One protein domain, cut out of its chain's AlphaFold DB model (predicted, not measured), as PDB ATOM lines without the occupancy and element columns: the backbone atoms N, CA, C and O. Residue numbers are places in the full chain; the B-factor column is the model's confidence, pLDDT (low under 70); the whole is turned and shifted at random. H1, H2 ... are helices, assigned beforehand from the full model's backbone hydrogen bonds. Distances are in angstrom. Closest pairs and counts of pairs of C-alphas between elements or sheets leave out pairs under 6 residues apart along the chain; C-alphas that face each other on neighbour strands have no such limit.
ATOM      1  N   THR A   6     263.570 177.349 341.690       85.94
ATOM      2  CA  THR A   6     264.803 177.728 342.381       85.94
ATOM      3  C   THR A   6     265.961 177.880 341.394       85.94
ATOM      4  O   THR A   6     265.900 177.434 340.246       85.94
ATOM      5  N   THR A   7     267.073 178.469 341.840       85.06
ATOM      6  CA  THR A   7     268.304 178.539 341.037       85.06
ATOM      7  C   THR A   7     268.796 177.149 340.624       85.06
ATOM      8  O   THR A   7     269.291 176.983 339.513       85.06
ATOM      9  N   GLY A   8     268.638 176.143 341.495       86.25
ATOM     10  CA  GLY A   8     269.018 174.760 341.199       86.25
ATOM     11  C   GLY A   8     268.216 174.174 340.036       86.25
ATOM     12  O   GLY A   8     268.797 173.572 339.134       86.25
ATOM     13  N   ASP A   9     266.908 174.438 339.997       89.31
ATOM     14  CA  ASP A   9     266.042 173.999 338.898       89.31
ATOM     15  C   ASP A   9     266.467 174.642 337.575       89.31
ATOM     16  O   ASP A   9     266.567 173.971 336.548       89.31
ATOM     17  N   TRP A  10     266.818 175.931 337.605       89.75
ATOM     18  CA  TRP A  10     267.323 176.641 336.432       89.75
ATOM     19  C   TRP A  10     268.665 176.115 335.923       89.75
ATOM     20  O   TRP A  10     268.879 176.102 334.713       89.75
ATOM     21  N   VAL A  11     269.552 175.634 336.801       89.88
ATOM     22  CA  VAL A  11     270.799 174.973 336.380       89.88
ATOM     23  C   VAL A  11     270.491 173.687 335.612       89.88
ATOM     24  O   VAL A  11     271.082 173.444 334.559       89.88
ATOM     25  N   VAL A  12     269.536 172.884 336.094       92.69
ATOM     26  CA  VAL A  12     269.108 171.657 335.403       92.69
ATOM     27  C   VAL A  12     268.467 171.993 334.055       92.69
ATOM     28  O   VAL A  12     268.836 171.401 333.041       92.69
ATOM     29  N   ILE A  13     267.566 172.977 334.012       92.06
ATOM     30  CA  ILE A  13     266.911 173.433 332.775       92.06
ATOM     31  C   ILE A  13     267.942 173.970 331.770       92.06
ATOM     32  O   ILE A  13     267.875 173.643 330.583       92.06
ATOM     33  N   ALA A  14     268.937 174.732 332.229       90.88
ATOM     34  CA  ALA A  14     270.030 175.211 331.389       90.88
ATOM     35  C   ALA A  14     270.859 174.045 330.831       90.88
ATOM     36  O   ALA A  14     271.142 174.003 329.637       90.88
ATOM     37  N   GLY A  15     271.183 173.044 331.655       91.25
ATOM     38  CA  GLY A  15     271.882 171.840 331.203       91.25
ATOM     39  C   GLY A  15     271.099 171.070 330.135       91.25
ATOM     40  O   GLY A  15     271.632 170.754 329.070       91.25
ATOM     41  N   VAL A  16     269.812 170.818 330.384       94.56
ATOM     42  CA  VAL A  16     268.927 170.107 329.449       94.56
ATOM     43  C   VAL A  16     268.742 170.893 328.150       94.56
ATOM     44  O   VAL A  16     268.859 170.317 327.068       94.56
ATOM     45  N   SER A  17     268.508 172.205 328.225       92.56
ATOM     46  CA  SER A  17     268.338 173.049 327.036       92.56
ATOM     47  C   SER A  17     269.605 173.102 326.179       92.56
ATOM     48  O   SER A  17     269.501 173.024 324.954       92.56
ATOM     49  N   THR A  18     270.797 173.101 326.784       93.31
ATOM     50  CA  THR A  18     272.072 172.969 326.060       93.31
ATOM     51  C   THR A  18     272.182 171.645 325.322       93.31
ATOM     52  O   THR A  18     272.575 171.627 324.154       93.31
ATOM     53  N   VAL A  19     271.814 170.528 325.955       94.12
ATOM     54  CA  VAL A  19     271.830 169.216 325.290       94.12
ATOM     55  C   VAL A  19     270.844 169.191 324.121       94.12
ATOM     56  O   VAL A  19     271.228 168.795 323.018       94.12
ATOM     57  N   ILE A  20     269.612 169.671 324.326       94.50
ATOM     58  CA  ILE A  20     268.589 169.771 323.272       94.50
ATOM     59  C   ILE A  20     269.110 170.615 322.110       94.50
ATOM     60  O   ILE A  20     269.062 170.170 320.963       94.50
ATOM     61  N   PHE A  21     269.655 171.797 322.404       93.12
ATOM     62  CA  PHE A  21     270.242 172.676 321.404       93.12
ATOM     63  C   PHE A  21     271.339 171.957 320.619       93.12
ATOM     64  O   PHE A  21     271.287 171.920 319.393       93.12
ATOM     65  N   MET A  22     272.311 171.340 321.297       92.94
ATOM     66  CA  MET A  22     273.427 170.675 320.625       92.94
ATOM     67  C   MET A  22     272.955 169.552 319.704       92.94
ATOM     68  O   MET A  22     273.419 169.465 318.568       92.94
ATOM     69  N   VAL A  23     272.044 168.700 320.175       93.19
ATOM     70  CA  VAL A  23     271.532 167.575 319.385       93.19
ATOM     71  C   VAL A  23     270.754 168.086 318.178       93.19
ATOM     72  O   VAL A  23     271.068 167.718 317.045       93.19
ATOM     73  N   ALA A  24     269.786 168.974 318.405       92.19
ATOM     74  CA  ALA A  24     268.911 169.479 317.359       92.19
ATOM     75  C   ALA A  24     269.692 170.269 316.300       92.19
ATOM     76  O   ALA A  24     269.580 170.011 315.102       92.19
ATOM     77  N   MET A  25     270.564 171.174 316.736       90.25
ATOM     78  CA  MET A  25     271.328 172.022 315.830       90.25
ATOM     79  C   MET A  25     272.383 171.244 315.045       90.25
ATOM     80  O   MET A  25     272.552 171.480 313.848       90.25
ATOM     81  N   ARG A  26     273.076 170.276 315.663       90.06
ATOM     82  CA  ARG A  26     274.030 169.426 314.929       90.06
ATOM     83  C   ARG A  26     273.334 168.517 313.921       90.06
ATOM     84  O   ARG A  26     273.963 168.172 312.921       90.06
ATOM     85  N   TRP A  27     272.077 168.141 314.158       87.94
ATOM     86  CA  TRP A  27     271.276 167.386 313.195       87.94
ATOM     87  C   TRP A  27     270.914 168.220 311.959       87.94
ATOM     88  O   TRP A  27     270.934 167.706 310.844       87.94
ATOM     89  N   CYS A  28     270.636 169.514 312.138       85.38
ATOM     90  CA  CYS A  28     270.289 170.418 311.040       85.38
ATOM     91  C   CYS A  28     271.479 170.828 310.162       85.38
ATOM     92  O   CYS A  28     271.269 171.257 309.032       85.38
ATOM     93  N   MET A  29     272.717 170.717 310.649       87.25
ATOM     94  CA  MET A  29     273.895 171.168 309.905       87.25
ATOM     95  C   MET A  29     274.419 170.090 308.941       87.25
ATOM     96  O   MET A  29     274.703 168.971 309.382       87.25
ATOM     97  N   PRO A  30     274.629 170.409 307.651       83.69
ATOM     98  CA  PRO A  30     275.052 169.423 306.658       83.69
ATOM     99  C   PRO A  30     276.547 169.094 306.754       83.69
ATOM    100  O   PRO A  30     276.934 167.939 306.582       83.69
ATOM    101  N   THR A  31     277.395 170.076 307.082       85.38
ATOM    102  CA  THR A  31     278.857 169.920 307.037       85.38
ATOM    103  C   THR A  31     279.484 169.755 308.424       85.38
ATOM    104  O   THR A  31     278.990 170.305 309.416       85.38
ATOM    105  N   PRO A  32     280.601 169.011 308.545       85.12
ATOM    106  CA  PRO A  32     281.297 168.839 309.822       85.12
ATOM    107  C   PRO A  32     281.834 170.166 310.381       85.12
ATOM    108  O   PRO A  32     281.865 170.350 311.599       85.12
ATOM    109  N   LYS A  33     282.194 171.118 309.509       84.25
ATOM    110  CA  LYS A  33     282.612 172.471 309.900       84.25
ATOM    111  C   LYS A  33     281.463 173.238 310.558       84.25
ATOM    112  O   LYS A  33     281.643 173.738 311.667       84.25
ATOM    113  N   ALA A  34     280.281 173.249 309.940       83.75
ATOM    114  CA  ALA A  34     279.092 173.885 310.503       83.75
ATOM    115  C   ALA A  34     278.659 173.222 311.825       83.75
ATOM    116  O   ALA A  34     278.383 173.910 312.806       83.75
ATOM    117  N   LYS A  35     278.713 171.882 311.910       87.12
ATOM    118  CA  LYS A  35     278.474 171.139 313.165       87.12
ATOM    119  C   LYS A  35     279.449 171.534 314.277       87.12
ATOM    120  O   LYS A  35     279.059 171.595 315.443       87.12
ATOM    121  N   ARG A  36     280.715 171.788 313.942       87.81
ATOM    122  CA  ARG A  36     281.714 172.237 314.917       87.81
ATOM    123  C   ARG A  36     281.428 173.666 315.368       87.81
ATOM    124  O   ARG A  36     281.379 173.900 316.567       87.81
ATOM    125  N   GLN A  37     281.179 174.587 314.439       85.69
ATOM    126  CA  GLN A  37     280.871 175.985 314.756       85.69
ATOM    127  C   GLN A  37     279.622 176.117 315.631       85.69
ATOM    128  O   GLN A  37     279.663 176.800 316.652       85.69
ATOM    129  N   ILE A  38     278.546 175.398 315.303       86.44
ATOM    130  CA  ILE A  38     277.299 175.474 316.071       86.44
ATOM    131  C   ILE A  38     277.447 174.916 317.493       86.44
ATOM    132  O   ILE A  38     276.756 175.360 318.403       86.44
ATOM    133  N   SER A  39     278.404 174.008 317.721       86.31
ATOM    134  CA  SER A  39     278.703 173.478 319.058       86.31
ATOM    135  C   SER A  39     279.353 174.521 319.982       86.31
ATOM    136  O   SER A  39     279.315 174.354 321.197       86.31
ATOM    137  N   PHE A  40     279.920 175.602 319.433       86.56
ATOM    138  CA  PHE A  40     280.491 176.704 320.217       86.56
ATOM    139  C   PHE A  40     279.483 177.815 320.532       86.56
ATOM    140  O   PHE A  40     279.771 178.673 321.364       86.56
ATOM    141  N   VAL A  41     278.294 177.803 319.923       86.31
ATOM    142  CA  VAL A  41     277.263 178.826 320.171       86.31
ATOM    143  C   VAL A  41     276.834 178.898 321.640       86.31
ATOM    144  O   VAL A  41     276.782 180.011 322.161       86.31
ATOM    145  N   PRO A  42     276.608 177.782 322.363       84.31
ATOM    146  CA  PRO A  42     276.251 177.846 323.778       84.31
ATOM    147  C   PRO A  42     277.346 178.488 324.634       84.31
ATOM    148  O   PRO A  42     277.037 179.183 325.598       84.31
ATOM    149  N   LEU A  43     278.618 178.301 324.262       84.62
ATOM    150  CA  LEU A  43     279.754 178.915 324.949       84.62
ATOM    151  C   LEU A  43     279.787 180.425 324.693       84.62
ATOM    152  O   LEU A  43     279.835 181.197 325.646       84.62
ATOM    153  N   GLY A  44     279.664 180.855 323.435       81.31
ATOM    154  CA  GLY A  44     279.582 182.282 323.102       81.31
ATOM    155  C   GLY A  44     278.395 182.975 323.781       81.31
ATOM    156  O   GLY A  44     278.561 184.028 324.393       81.31
ATOM    157  N   GLY A  45     277.220 182.339 323.751       78.81
ATOM    158  CA  GLY A  45     276.018 182.831 324.423       78.81
ATOM    159  C   GLY A  45     276.180 182.919 325.941       78.81
ATOM    160  O   GLY A  45     275.741 183.896 326.541       78.81
ATOM    161  N   SER A  46     276.861 181.947 326.557       80.94
ATOM    162  CA  SER A  46     277.134 181.972 327.999       80.94
ATOM    163  C   SER A  46     278.045 183.131 328.400       80.94
ATOM    164  O   SER A  46     277.745 183.817 329.370       80.94
ATOM    165  N   VAL A  47     279.104 183.404 327.627       83.25
ATOM    166  CA  VAL A  47     280.027 184.513 327.902       83.25
ATOM    167  C   VAL A  47     279.290 185.843 327.803       83.25
ATOM    168  O   VAL A  47     279.365 186.640 328.733       83.25
ATOM    169  N   PHE A  48     278.525 186.045 326.724       81.19
ATOM    170  CA  PHE A  48     277.750 187.267 326.510       81.19
ATOM    171  C   PHE A  48     276.738 187.506 327.640       81.19
ATOM    172  O   PHE A  48     276.740 188.569 328.261       81.19
ATOM    173  N   LEU A  49     275.928 186.500 327.972       81.62
ATOM    174  CA  LEU A  49     274.910 186.629 329.016       81.62
ATOM    175  C   LEU A  49     275.507 186.801 330.412       81.62
ATOM    176  O   LEU A  49     274.953 187.558 331.207       81.62
ATOM    177  N   LEU A  50     276.637 186.154 330.711       80.25
ATOM    178  CA  LEU A  50     277.333 186.345 331.980       80.25
ATOM    179  C   LEU A  50     277.852 187.783 332.101       80.25
ATOM    180  O   LEU A  50     277.659 188.415 333.135       80.25
ATOM    181  N   SER A  51     278.450 188.325 331.034       78.44
ATOM    182  CA  SER A  51     278.889 189.723 331.022       78.44
ATOM    183  C   SER A  51     277.725 190.704 331.203       78.44
ATOM    184  O   SER A  51     277.830 191.614 332.020       78.44
ATOM    185  N   SER A  52     276.592 190.487 330.529       77.06
ATOM    186  CA  SER A  52     275.390 191.313 330.708       77.06
ATOM    187  C   SER A  52     274.814 191.207 332.121       77.06
ATOM    188  O   SER A  52     274.444 192.219 332.705       77.06
ATOM    189  N   ALA A  53     274.791 190.008 332.705       83.00
ATOM    190  CA  ALA A  53     274.304 189.798 334.064       83.00
ATOM    191  C   ALA A  53     275.144 190.538 335.111       83.00
ATOM    192  O   ALA A  53     274.587 191.084 336.059       83.00
ATOM    193  N   VAL A  54     276.467 190.584 334.927       79.75
ATOM    194  CA  VAL A  54     277.374 191.333 335.810       79.75
ATOM    195  C   VAL A  54     277.145 192.839 335.689       79.75
ATOM    196  O   VAL A  54     277.110 193.525 336.706       79.75
ATOM    197  N   VAL A  55     276.971 193.351 334.467       84.75
ATOM    198  CA  VAL A  55     276.763 194.788 334.222       84.75
ATOM    199  C   VAL A  55     275.398 195.257 334.730       84.75
ATOM    200  O   VAL A  55     275.312 196.316 335.345       84.75
ATOM    201  N   GLU A  56     274.341 194.477 334.505       84.12
ATOM    202  CA  GLU A  56     272.968 194.854 334.873       84.12
ATOM    203  C   GLU A  56     272.523 194.341 336.253       84.12
ATOM    204  O   GLU A  56     271.413 194.631 336.696       84.12
ATOM    205  N   GLY A  57     273.375 193.594 336.961       84.06
ATOM    206  CA  GLY A  57     273.074 193.077 338.299       84.06
ATOM    207  C   GLY A  57     271.961 192.024 338.318       84.06
ATOM    208  O   GLY A  57     271.211 191.928 339.290       84.06
ATOM    209  N   TYR A  58     271.820 191.241 337.247       85.25
ATOM    210  CA  TYR A  58     270.794 190.204 337.153       85.25
ATOM    211  C   TYR A  58     271.024 189.074 338.162       85.25
ATOM    212  O   TYR A  58     272.154 188.688 338.462       85.25
ATOM    213  N   SER A  59     269.926 188.493 338.661       86.62
ATOM    214  CA  SER A  59     270.002 187.304 339.510       86.62
ATOM    215  C   SER A  59     270.448 186.084 338.700       86.62
ATOM    216  O   SER A  59     270.113 185.947 337.524       86.62
ATOM    217  N   ALA A  60     271.145 185.146 339.349       84.44
ATOM    218  CA  ALA A  60     271.615 183.922 338.696       84.44
ATOM    219  C   ALA A  60     270.470 183.126 338.037       84.44
ATOM    220  O   ALA A  60     270.623 182.633 336.920       84.44
ATOM    221  N   SER A  61     269.306 183.045 338.693       86.31
ATOM    222  CA  SER A  61     268.109 182.391 338.147       86.31
ATOM    223  C   SER A  61     267.613 183.069 336.875       86.31
ATOM    224  O   SER A  61     267.282 182.387 335.908       86.31
ATOM    225  N   PHE A  62     267.604 184.404 336.845       86.88
ATOM    226  CA  PHE A  62     267.184 185.149 335.664       86.88
ATOM    227  C   PHE A  62     268.178 184.978 334.511       86.88
ATOM    228  O   PHE A  62     267.771 184.725 333.383       86.88
ATOM    229  N   THR A  63     269.485 185.000 334.779       89.00
ATOM    230  CA  THR A  63     270.503 184.747 333.746       89.00
ATOM    231  C   THR A  63     270.383 183.344 333.144       89.00
ATOM    232  O   THR A  63     270.427 183.194 331.923       89.00
ATOM    233  N   LEU A  64     270.195 182.315 333.977       88.75
ATOM    234  CA  LEU A  64     270.008 180.928 333.526       88.75
ATOM    235  C   LEU A  64     268.696 180.741 332.753       88.75
ATOM    236  O   LEU A  64     268.651 179.977 331.783       88.75
ATOM    237  N   TYR A  65     267.649 181.465 333.143       90.25
ATOM    238  CA  TYR A  65     266.405 181.538 332.390       90.25
ATOM    239  C   TYR A  65     266.617 182.131 330.997       90.25
ATOM    240  O   TYR A  65     266.282 181.481 330.005       90.25
ATOM    241  N   LEU A  66     267.230 183.320 330.909       89.94
ATOM    242  CA  LEU A  66     267.499 183.978 329.630       89.94
ATOM    243  C   LEU A  66     268.363 183.097 328.723       89.94
ATOM    244  O   LEU A  66     268.069 182.959 327.537       89.94
ATOM    245  N   TYR A  67     269.382 182.449 329.293       90.69
ATOM    246  CA  TYR A  67     270.232 181.488 328.595       90.69
ATOM    247  C   TYR A  67     269.429 180.327 328.002       90.69
ATOM    248  O   TYR A  67     269.523 180.052 326.805       90.69
ATOM    249  N   SER A  68     268.591 179.687 328.820       91.94
ATOM    250  CA  SER A  68     267.766 178.554 328.393       91.94
ATOM    251  C   SER A  68     266.777 178.961 327.299       91.94
ATOM    252  O   SER A  68     266.652 178.280 326.279       91.94
ATOM    253  N   CYS A  69     266.104 180.103 327.468       91.69
ATOM    254  CA  CYS A  69     265.182 180.644 326.476       91.69
ATOM    255  C   CYS A  69     265.879 180.973 325.156       91.69
ATOM    256  O   CYS A  69     265.347 180.652 324.096       91.69
ATOM    257  N   LEU A  70     267.068 181.571 325.198       90.50
ATOM    258  CA  LEU A  70     267.836 181.917 324.004       90.50
ATOM    259  C   LEU A  70     268.259 180.663 323.223       90.50
ATOM    260  O   LEU A  70     268.075 180.608 322.007       90.50
ATOM    261  N   LEU A  71     268.736 179.620 323.911       91.69
ATOM    262  CA  LEU A  71     269.054 178.339 323.276       91.69
ATOM    263  C   LEU A  71     267.825 177.694 322.630       91.69
ATOM    264  O   LEU A  71     267.875 177.298 321.465       91.69
ATOM    265  N   LEU A  72     266.707 177.615 323.352       93.19
ATOM    266  CA  LEU A  72     265.475 177.039 322.813       93.19
ATOM    267  C   LEU A  72     264.902 177.872 321.660       93.19
ATOM    268  O   LEU A  72     264.383 177.302 320.704       93.19
ATOM    269  N   SER A  73     265.062 179.197 321.691       91.88
ATOM    270  CA  SER A  73     264.644 180.081 320.596       91.88
ATOM    271  C   SER A  73     265.369 179.732 319.301       91.88
ATOM    272  O   SER A  73     264.726 179.578 318.266       91.88
ATOM    273  N   PHE A  74     266.685 179.498 319.354       89.00
ATOM    274  CA  PHE A  74     267.430 179.042 318.177       89.00
ATOM    275  C   PHE A  74     266.925 177.702 317.643       89.00
ATOM    276  O   PHE A  74     266.819 177.532 316.428       89.00
ATOM    277  N   VAL A  75     266.579 176.764 318.528       92.44
ATOM    278  CA  VAL A  75     266.002 175.472 318.131       92.44
ATOM    279  C   VAL A  75     264.674 175.688 317.398       92.44
ATOM    280  O   VAL A  75     264.494 175.170 316.298       92.44
ATOM    281  N   VAL A  76     263.766 176.497 317.949       93.62
ATOM    282  CA  VAL A  76     262.458 176.797 317.335       93.62
ATOM    283  C   VAL A  76     262.610 177.530 315.998       93.62
ATOM    284  O   VAL A  76     261.899 177.233 315.035       93.62
ATOM    285  N   MET A  77     263.558 178.460 315.909       90.81
ATOM    286  CA  MET A  77     263.825 179.217 314.689       90.81
ATOM    287  C   MET A  77     264.415 178.347 313.578       90.81
ATOM    288  O   MET A  77     264.043 178.511 312.419       90.81
ATOM    289  N   LEU A  78     265.342 177.441 313.904       88.00
ATOM    290  CA  LEU A  78     266.193 176.796 312.900       88.00
ATOM    291  C   LEU A  78     265.803 175.351 312.599       88.00
ATOM    292  O   LEU A  78     265.941 174.935 311.453       88.00
ATOM    293  N   VAL A  79     265.274 174.587 313.557       91.69
ATOM    294  CA  VAL A  79     264.927 173.173 313.326       91.69
ATOM    295  C   VAL A  79     263.835 172.986 312.267       91.69
ATOM    296  O   VAL A  79     264.052 172.186 311.349       91.69
ATOM    297  N   PRO A  80     262.698 173.712 312.297       90.06
ATOM    298  CA  PRO A  80     261.608 173.505 311.336       90.06
ATOM    299  C   PRO A  80     262.019 173.794 309.889       90.06
ATOM    300  O   PRO A  80     261.519 173.178 308.947       90.06
ATOM    301  N   VAL A  81     262.970 174.708 309.710       90.12
ATOM    302  CA  VAL A  81     263.510 175.109 308.405       90.12
ATOM    303  C   VAL A  81     264.911 174.551 308.158       90.12
ATOM    304  O   VAL A  81     265.545 174.899 307.165       90.12
ATOM    305  N   GLY A  82     265.383 173.630 309.003       85.88
ATOM    306  CA  GLY A  82     266.777 173.187 309.026       85.88
ATOM    307  C   GLY A  82     267.232 172.557 307.716       85.88
ATOM    308  O   GLY A  82     268.342 172.810 307.271       85.88
ATOM    309  N   LYS A  83     266.350 171.819 307.029       86.88
ATOM    310  CA  LYS A  83     266.649 171.259 305.697       86.88
ATOM    311  C   LYS A  83     266.876 172.341 304.638       86.88
ATOM    312  O   LYS A  83     267.726 172.169 303.774       86.88
ATOM    313  N   ARG A  84     266.116 173.438 304.704       87.19
ATOM    314  CA  ARG A  84     266.241 174.568 303.773       87.19
ATOM    315  C   ARG A  84     267.510 175.355 304.071       87.19
ATOM    316  O   ARG A  84     268.301 175.577 303.173       87.19
ATOM    317  N   VAL A  85     267.757 175.658 305.347       84.56
ATOM    318  CA  VAL A  85     268.993 176.324 305.789       84.56
ATOM    319  C   VAL A  85     270.232 175.495 305.437       84.56
ATOM    320  O   VAL A  85     271.240 176.050 305.011       84.56
ATOM    321  N   ALA A  86     270.165 174.168 305.563       85.94
ATOM    322  CA  ALA A  86     271.239 173.272 305.150       85.94
ATOM    323  C   ALA A  86     271.496 173.326 303.637       85.94
ATOM    324  O   ALA A  86     272.654 173.364 303.228       85.94
ATOM    325  N   ALA A  87     270.441 173.345 302.817       87.19
ATOM    326  CA  ALA A  87     270.566 173.481 301.368       87.19
ATOM    327  C   ALA A  87     271.194 174.830 300.987       87.19
ATOM    328  O   ALA A  87     272.189 174.844 300.268       87.19
ATOM    329  N   ASP A  88     270.697 175.929 301.564       84.75
ATOM    330  CA  ASP A  88     271.234 177.278 301.351       84.75
ATOM    331  C   ASP A  88     272.719 177.353 301.780       84.75
ATOM    332  O   ASP A  88     273.548 177.942 301.091       84.75
ATOM    333  N   THR A  89     273.089 176.699 302.892       81.50
ATOM    334  CA  THR A  89     274.481 176.637 303.384       81.50
ATOM    335  C   THR A  89     275.389 175.857 302.432       81.50
ATOM    336  O   THR A  89     276.515 176.279 302.178       81.50
ATOM    337  N   LEU A  90     274.919 174.724 301.902       85.00
ATOM    338  CA  LEU A  90     275.675 173.940 300.925       85.00
ATOM    339  C   LEU A  90     275.861 174.706 299.616       85.00
ATOM    340  O   LEU A  90     276.954 174.687 299.055       85.00
ATOM    341  N   GLU A  91     274.826 175.402 299.143       85.06
ATOM    342  CA  GLU A  91     274.926 176.221 297.936       85.06
ATOM    343  C   GLU A  91     275.902 177.390 298.138       85.06
ATOM    344  O   GLU A  91     276.732 177.658 297.269       85.06
ATOM    345  N   GLN A  92     275.884 178.020 299.318       83.94
ATOM    346  CA  GLN A  92     276.832 179.078 299.671       83.94
ATOM    347  C   GLN A  92     278.278 178.561 299.762       83.94
ATOM    348  O   GLN A  92     279.206 179.265 299.368       83.94
ATOM    349  N   GLU A  93     278.499 177.338 300.259       82.25
ATOM    350  CA  GLU A  93     279.832 176.716 300.254       82.25
ATOM    351  C   GLU A  93     280.310 176.375 298.831       82.25
ATOM    352  O   GLU A  93     281.504 176.482 298.552       82.25
ATOM    353  N   GLN A  94     279.402 175.998 297.922       85.88
ATOM    354  CA  GLN A  94     279.730 175.725 296.517       85.88
ATOM    355  C   GLN A  94     280.020 176.997 295.710       85.88
ATOM    356  O   GLN A  94     280.860 176.969 294.810       85.88
ATOM    357  N   LYS A  95     279.353 178.110 296.029       85.44
ATOM    358  CA  LYS A  95     279.522 179.408 295.358       85.44
ATOM    359  C   LYS A  95     279.948 180.486 296.358       85.44
ATOM    360  O   LYS A  95     279.176 181.392 296.657       85.44
ATOM    361  N   PRO A  96     281.191 180.445 296.866       78.50
ATOM    362  CA  PRO A  96     281.627 181.346 297.935       78.50
ATOM    363  C   PRO A  96     281.640 182.829 297.532       78.50
ATOM    364  O   PRO A  96     281.591 183.693 298.405       78.50
ATOM    365  N   TRP A  97     281.715 183.122 296.231       83.44
ATOM    366  CA  TRP A  97     281.780 184.482 295.689       83.44
ATOM    367  C   TRP A  97     280.411 185.062 295.318       83.44
ATOM    368  O   TRP A  97     280.306 186.274 295.139       83.44
ATOM    369  N   ASP A  98     279.368 184.227 295.270       84.81
ATOM    370  CA  ASP A  98     278.003 184.660 294.987       84.81
ATOM    371  C   ASP A  98     277.173 184.655 296.273       84.81
ATOM    372  O   ASP A  98     277.272 183.769 297.125       84.81
ATOM    373  N   LYS A  99     276.323 185.669 296.433       76.88
ATOM    374  CA  LYS A  99     275.381 185.718 297.552       76.88
ATOM    375  C   LYS A  99     274.173 184.848 297.215       76.88
ATOM    376  O   LYS A  99     273.339 185.258 296.410       76.88
ATOM    377  N   VAL A 100     274.053 183.686 297.855       77.44
ATOM    378  CA  VAL A 100     272.857 182.848 297.724       77.44
ATOM    379  C   VAL A 100     271.708 183.524 298.483       77.44
ATOM    380  O   VAL A 100     271.848 183.834 299.673       77.44
ATOM    381  N   PRO A 101     270.579 183.830 297.821       78.06
ATOM    382  CA  PRO A 101     269.432 184.409 298.500       78.06
ATOM    383  C   PRO A 101     268.850 183.385 299.478       78.06
ATOM    384  O   PRO A 101     268.540 182.259 299.100       78.06
ATOM    385  N   LEU A 102     268.679 183.796 300.736       77.88
ATOM    386  CA  LEU A 102     268.029 182.966 301.749       77.88
ATOM    387  C   LEU A 102     266.620 182.595 301.297       77.88
ATOM    388  O   LEU A 102     265.873 183.445 300.800       77.88
ATOM    389  N   ASN A 103     266.228 181.347 301.542       87.19
ATOM    390  CA  ASN A 103     264.881 180.900 301.233       87.19
ATOM    391  C   ASN A 103     263.837 181.795 301.929       87.19
ATOM    392  O   ASN A 103     263.813 181.915 303.157       87.19
ATOM    393  N   THR A 104     262.936 182.396 301.149       86.50
ATOM    394  CA  THR A 104     261.913 183.332 301.636       86.50
ATOM    395  C   THR A 104     261.033 182.729 302.732       86.50
ATOM    396  O   THR A 104     260.671 183.413 303.686       86.50
ATOM    397  N   VAL A 105     260.732 181.429 302.653       86.56
ATOM    398  CA  VAL A 105     259.951 180.733 303.684       86.56
ATOM    399  C   VAL A 105     260.750 180.609 304.980       86.56
ATOM    400  O   VAL A 105     260.192 180.792 306.059       86.56
ATOM    401  N   SER A 106     262.054 180.335 304.888       86.62
ATOM    402  CA  SER A 106     262.947 180.334 306.052       86.62
ATOM    403  C   SER A 106     263.035 181.720 306.685       86.62
ATOM    404  O   SER A 106     262.980 181.831 307.905       86.62
ATOM    405  N   LEU A 107     263.099 182.775 305.866       89.00
ATOM    406  CA  LEU A 107     263.149 184.159 306.333       89.00
ATOM    407  C   LEU A 107     261.875 184.553 307.099       89.00
ATOM    408  O   LEU A 107     261.963 185.045 308.224       89.00
ATOM    409  N   TYR A 108     260.693 184.298 306.528       91.81
ATOM    410  CA  TYR A 108     259.421 184.586 307.199       91.81
ATOM    411  C   TYR A 108     259.234 183.753 308.467       91.81
ATOM    412  O   TYR A 108     258.792 184.286 309.485       91.81
ATOM    413  N   TRP A 109     259.608 182.469 308.436       92.44
ATOM    414  CA  TRP A 109     259.567 181.619 309.623       92.44
ATOM    415  C   TRP A 109     260.463 182.163 310.731       92.44
ATOM    416  O   TRP A 109     260.033 182.244 311.880       92.44
ATOM    417  N   PHE A 110     261.688 182.568 310.396       90.00
ATOM    418  CA  PHE A 110     262.629 183.123 311.359       90.00
ATOM    419  C   PHE A 110     262.072 184.392 312.013       90.00
ATOM    420  O   PHE A 110     262.083 184.505 313.235       90.00
ATOM    421  N   ALA A 111     261.514 185.310 311.219       90.31
ATOM    422  CA  ALA A 111     260.894 186.526 311.740       90.31
ATOM    423  C   ALA A 111     259.716 186.211 312.678       90.31
ATOM    424  O   ALA A 111     259.683 186.687 313.811       90.31
ATOM    425  N   PHE A 112     258.789 185.356 312.240       93.25
ATOM    426  CA  PHE A 112     257.602 184.998 313.016       93.25
ATOM    427  C   PHE A 112     257.949 184.263 314.319       93.25
ATOM    428  O   PHE A 112     257.466 184.618 315.396       93.25
ATOM    429  N   SER A 113     258.821 183.256 314.235       93.06
ATOM    430  CA  SER A 113     259.262 182.482 315.400       93.06
ATOM    431  C   SER A 113     260.072 183.326 316.379       93.06
ATOM    432  O   SER A 113     259.906 183.155 317.584       93.06
ATOM    433  N   SER A 114     260.872 184.281 315.896       90.75
ATOM    434  CA  SER A 114     261.577 185.245 316.745       90.75
ATOM    435  C   SER A 114     260.620 186.059 317.600       90.75
ATOM    436  O   SER A 114     260.736 186.067 318.827       90.75
ATOM    437  N   THR A 115     259.611 186.665 316.974       92.38
ATOM    438  CA  THR A 115     258.590 187.428 317.694       92.38
ATOM    439  C   THR A 115     257.849 186.551 318.703       92.38
ATOM    440  O   THR A 115     257.690 186.949 319.856       92.38
ATOM    441  N   GLY A 116     257.461 185.334 318.310       93.25
ATOM    442  CA  GLY A 116     256.801 184.383 319.206       93.25
ATOM    443  C   GLY A 116     257.653 184.001 320.419       93.25
ATOM    444  O   GLY A 116     257.146 183.979 321.539       93.25
ATOM    445  N   CYS A 117     258.953 183.759 320.226       93.06
ATOM    446  CA  CYS A 117     259.874 183.416 321.311       93.06
ATOM    447  C   CYS A 117     260.079 184.583 322.285       93.06
ATOM    448  O   CYS A 117     260.074 184.363 323.494       93.06
ATOM    449  N   ILE A 118     260.204 185.817 321.781       91.12
ATOM    450  CA  ILE A 118     260.327 187.017 322.624       91.12
ATOM    451  C   ILE A 118     259.064 187.208 323.469       91.12
ATOM    452  O   ILE A 118     259.159 187.412 324.678       91.12
ATOM    453  N   ILE A 119     257.878 187.093 322.863       92.56
ATOM    454  CA  ILE A 119     256.606 187.204 323.593       92.56
ATOM    455  C   ILE A 119     256.512 186.114 324.665       92.56
ATOM    456  O   ILE A 119     256.222 186.413 325.821       92.56
ATOM    457  N   ALA A 120     256.810 184.861 324.308       90.88
ATOM    458  CA  ALA A 120     256.797 183.752 325.255       90.88
ATOM    459  C   ALA A 120     257.761 183.998 326.425       90.88
ATOM    460  O   ALA A 120     257.386 183.790 327.573       90.88
ATOM    461  N   MET A 121     258.967 184.499 326.155       89.81
ATOM    462  CA  MET A 121     259.947 184.845 327.184       89.81
ATOM    463  C   MET A 121     259.409 185.914 328.153       89.81
ATOM    464  O   MET A 121     259.469 185.756 329.369       89.81
ATOM    465  N   LEU A 122     258.806 186.984 327.638       89.00
ATOM    466  CA  LEU A 122     258.254 188.042 328.489       89.00
ATOM    467  C   LEU A 122     257.054 187.565 329.323       89.00
ATOM    468  O   LEU A 122     256.881 188.006 330.457       89.00
ATOM    469  N   CYS A 123     256.240 186.651 328.789       89.38
ATOM    470  CA  CYS A 123     255.059 186.129 329.479       89.38
ATOM    471  C   CYS A 123     255.368 185.001 330.475       89.38
ATOM    472  O   CYS A 123     254.665 184.866 331.474       89.38
ATOM    473  N   ILE A 124     256.383 184.173 330.210       87.62
ATOM    474  CA  ILE A 124     256.688 182.987 331.021       87.62
ATOM    475  C   ILE A 124     257.348 183.376 332.343       87.62
ATOM    476  O   ILE A 124     256.935 182.861 333.378       87.62
ATOM    477  N   TRP A 125     258.326 184.290 332.333       85.44
ATOM    478  CA  TRP A 125     259.039 184.703 333.547       85.44
ATOM    479  C   TRP A 125     258.122 185.104 334.720       85.44
ATOM    480  O   TRP A 125     258.261 184.509 335.788       85.44
ATOM    481  N   PRO A 126     257.147 186.026 334.563       84.12
ATOM    482  CA  PRO A 126     256.266 186.416 335.667       84.12
ATOM    483  C   PRO A 126     255.323 185.296 336.134       84.12
ATOM    484  O   PRO A 126     254.748 185.397 337.213       84.12
ATOM    485  N   ALA A 127     255.128 184.236 335.344       82.56
ATOM    486  CA  ALA A 127     254.276 183.112 335.727       82.56
ATOM    487  C   ALA A 127     254.998 182.081 336.620       82.56
ATOM    488  O   ALA A 127     254.338 181.364 337.382       82.56
TER     489      ALA A 127
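What this domain is: This is residues 6 to 127 of the 129 residues of an uncharacterized protein of Streptomyces sp. 3212.2 (UniProt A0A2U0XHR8). Three long helices, H1, H4 and H6, run lengthwise with H4 in the middle, while H2 and H3 lead back from the end of H1 to the start of H4 and H5 turns aside at the far end. H3 slants across H4, and a loop after H5 returns the chain to H6. The printed part has 122 residues and six named helices, H1 to H6 in order, with no named strand: all helix. It is only just compact, close to loose, with a radius of gyration of the C-alphas of 16.0 A and spans of 48 by 27 by 25 A.

How they stand to each other: H1, residues 7 to 28, touches H2, residues 32 to 39, with residues 22 to 26 alone; this hairpin's closest C-alphas, Arg 26 and Lys 35, are 5.1 A apart. H3, residues 41 to 56, and H4, residues 60 to 78, form a hairpin at a steep tilt of 38 degrees, with closest C-alphas Ala 53 and Thr 63 at 6.3 A. H1 and H4 touch, the same way at a shallow tilt of 19 degrees; the closest C-alphas, Thr 7 and Ser 61, are 4.8 A apart. H5, residues 82 to 94, only just touches H1, with 3 pairs of C-alphas within 8 A; the closest are Cys 28 and Gly 82, 4.9 A. H6, residues 104 to 127, touches H4, opposite ways at a shallow tilt of 24 degrees, closest at C-alphas Met 77 and Phe 110, 5.3 A. H1 and H6 are apart. Every O i to N i+4 pair is within hydrogen-bond range in H1 to H5; in H6, 18 of 20 are.

Where its parts are: H1 begins at C-alpha 7 (268.304, 178.539, 341.037) and is 31.1 A long. H2 is 10.7 A, H3 22.2 A, H4 27.3 A and H5 18.2 A. H6, 34.9 A, ends at C-alpha 127 (254.276, 183.112, 335.727).

The domain as a whole: The C-alphas farthest apart, Thr 6 and Trp 97, are 50.1 A apart. The printed part has no cut; the link from H5 to H6 is short, and the other links are tight. No printed residue is under 70 in pLDDT.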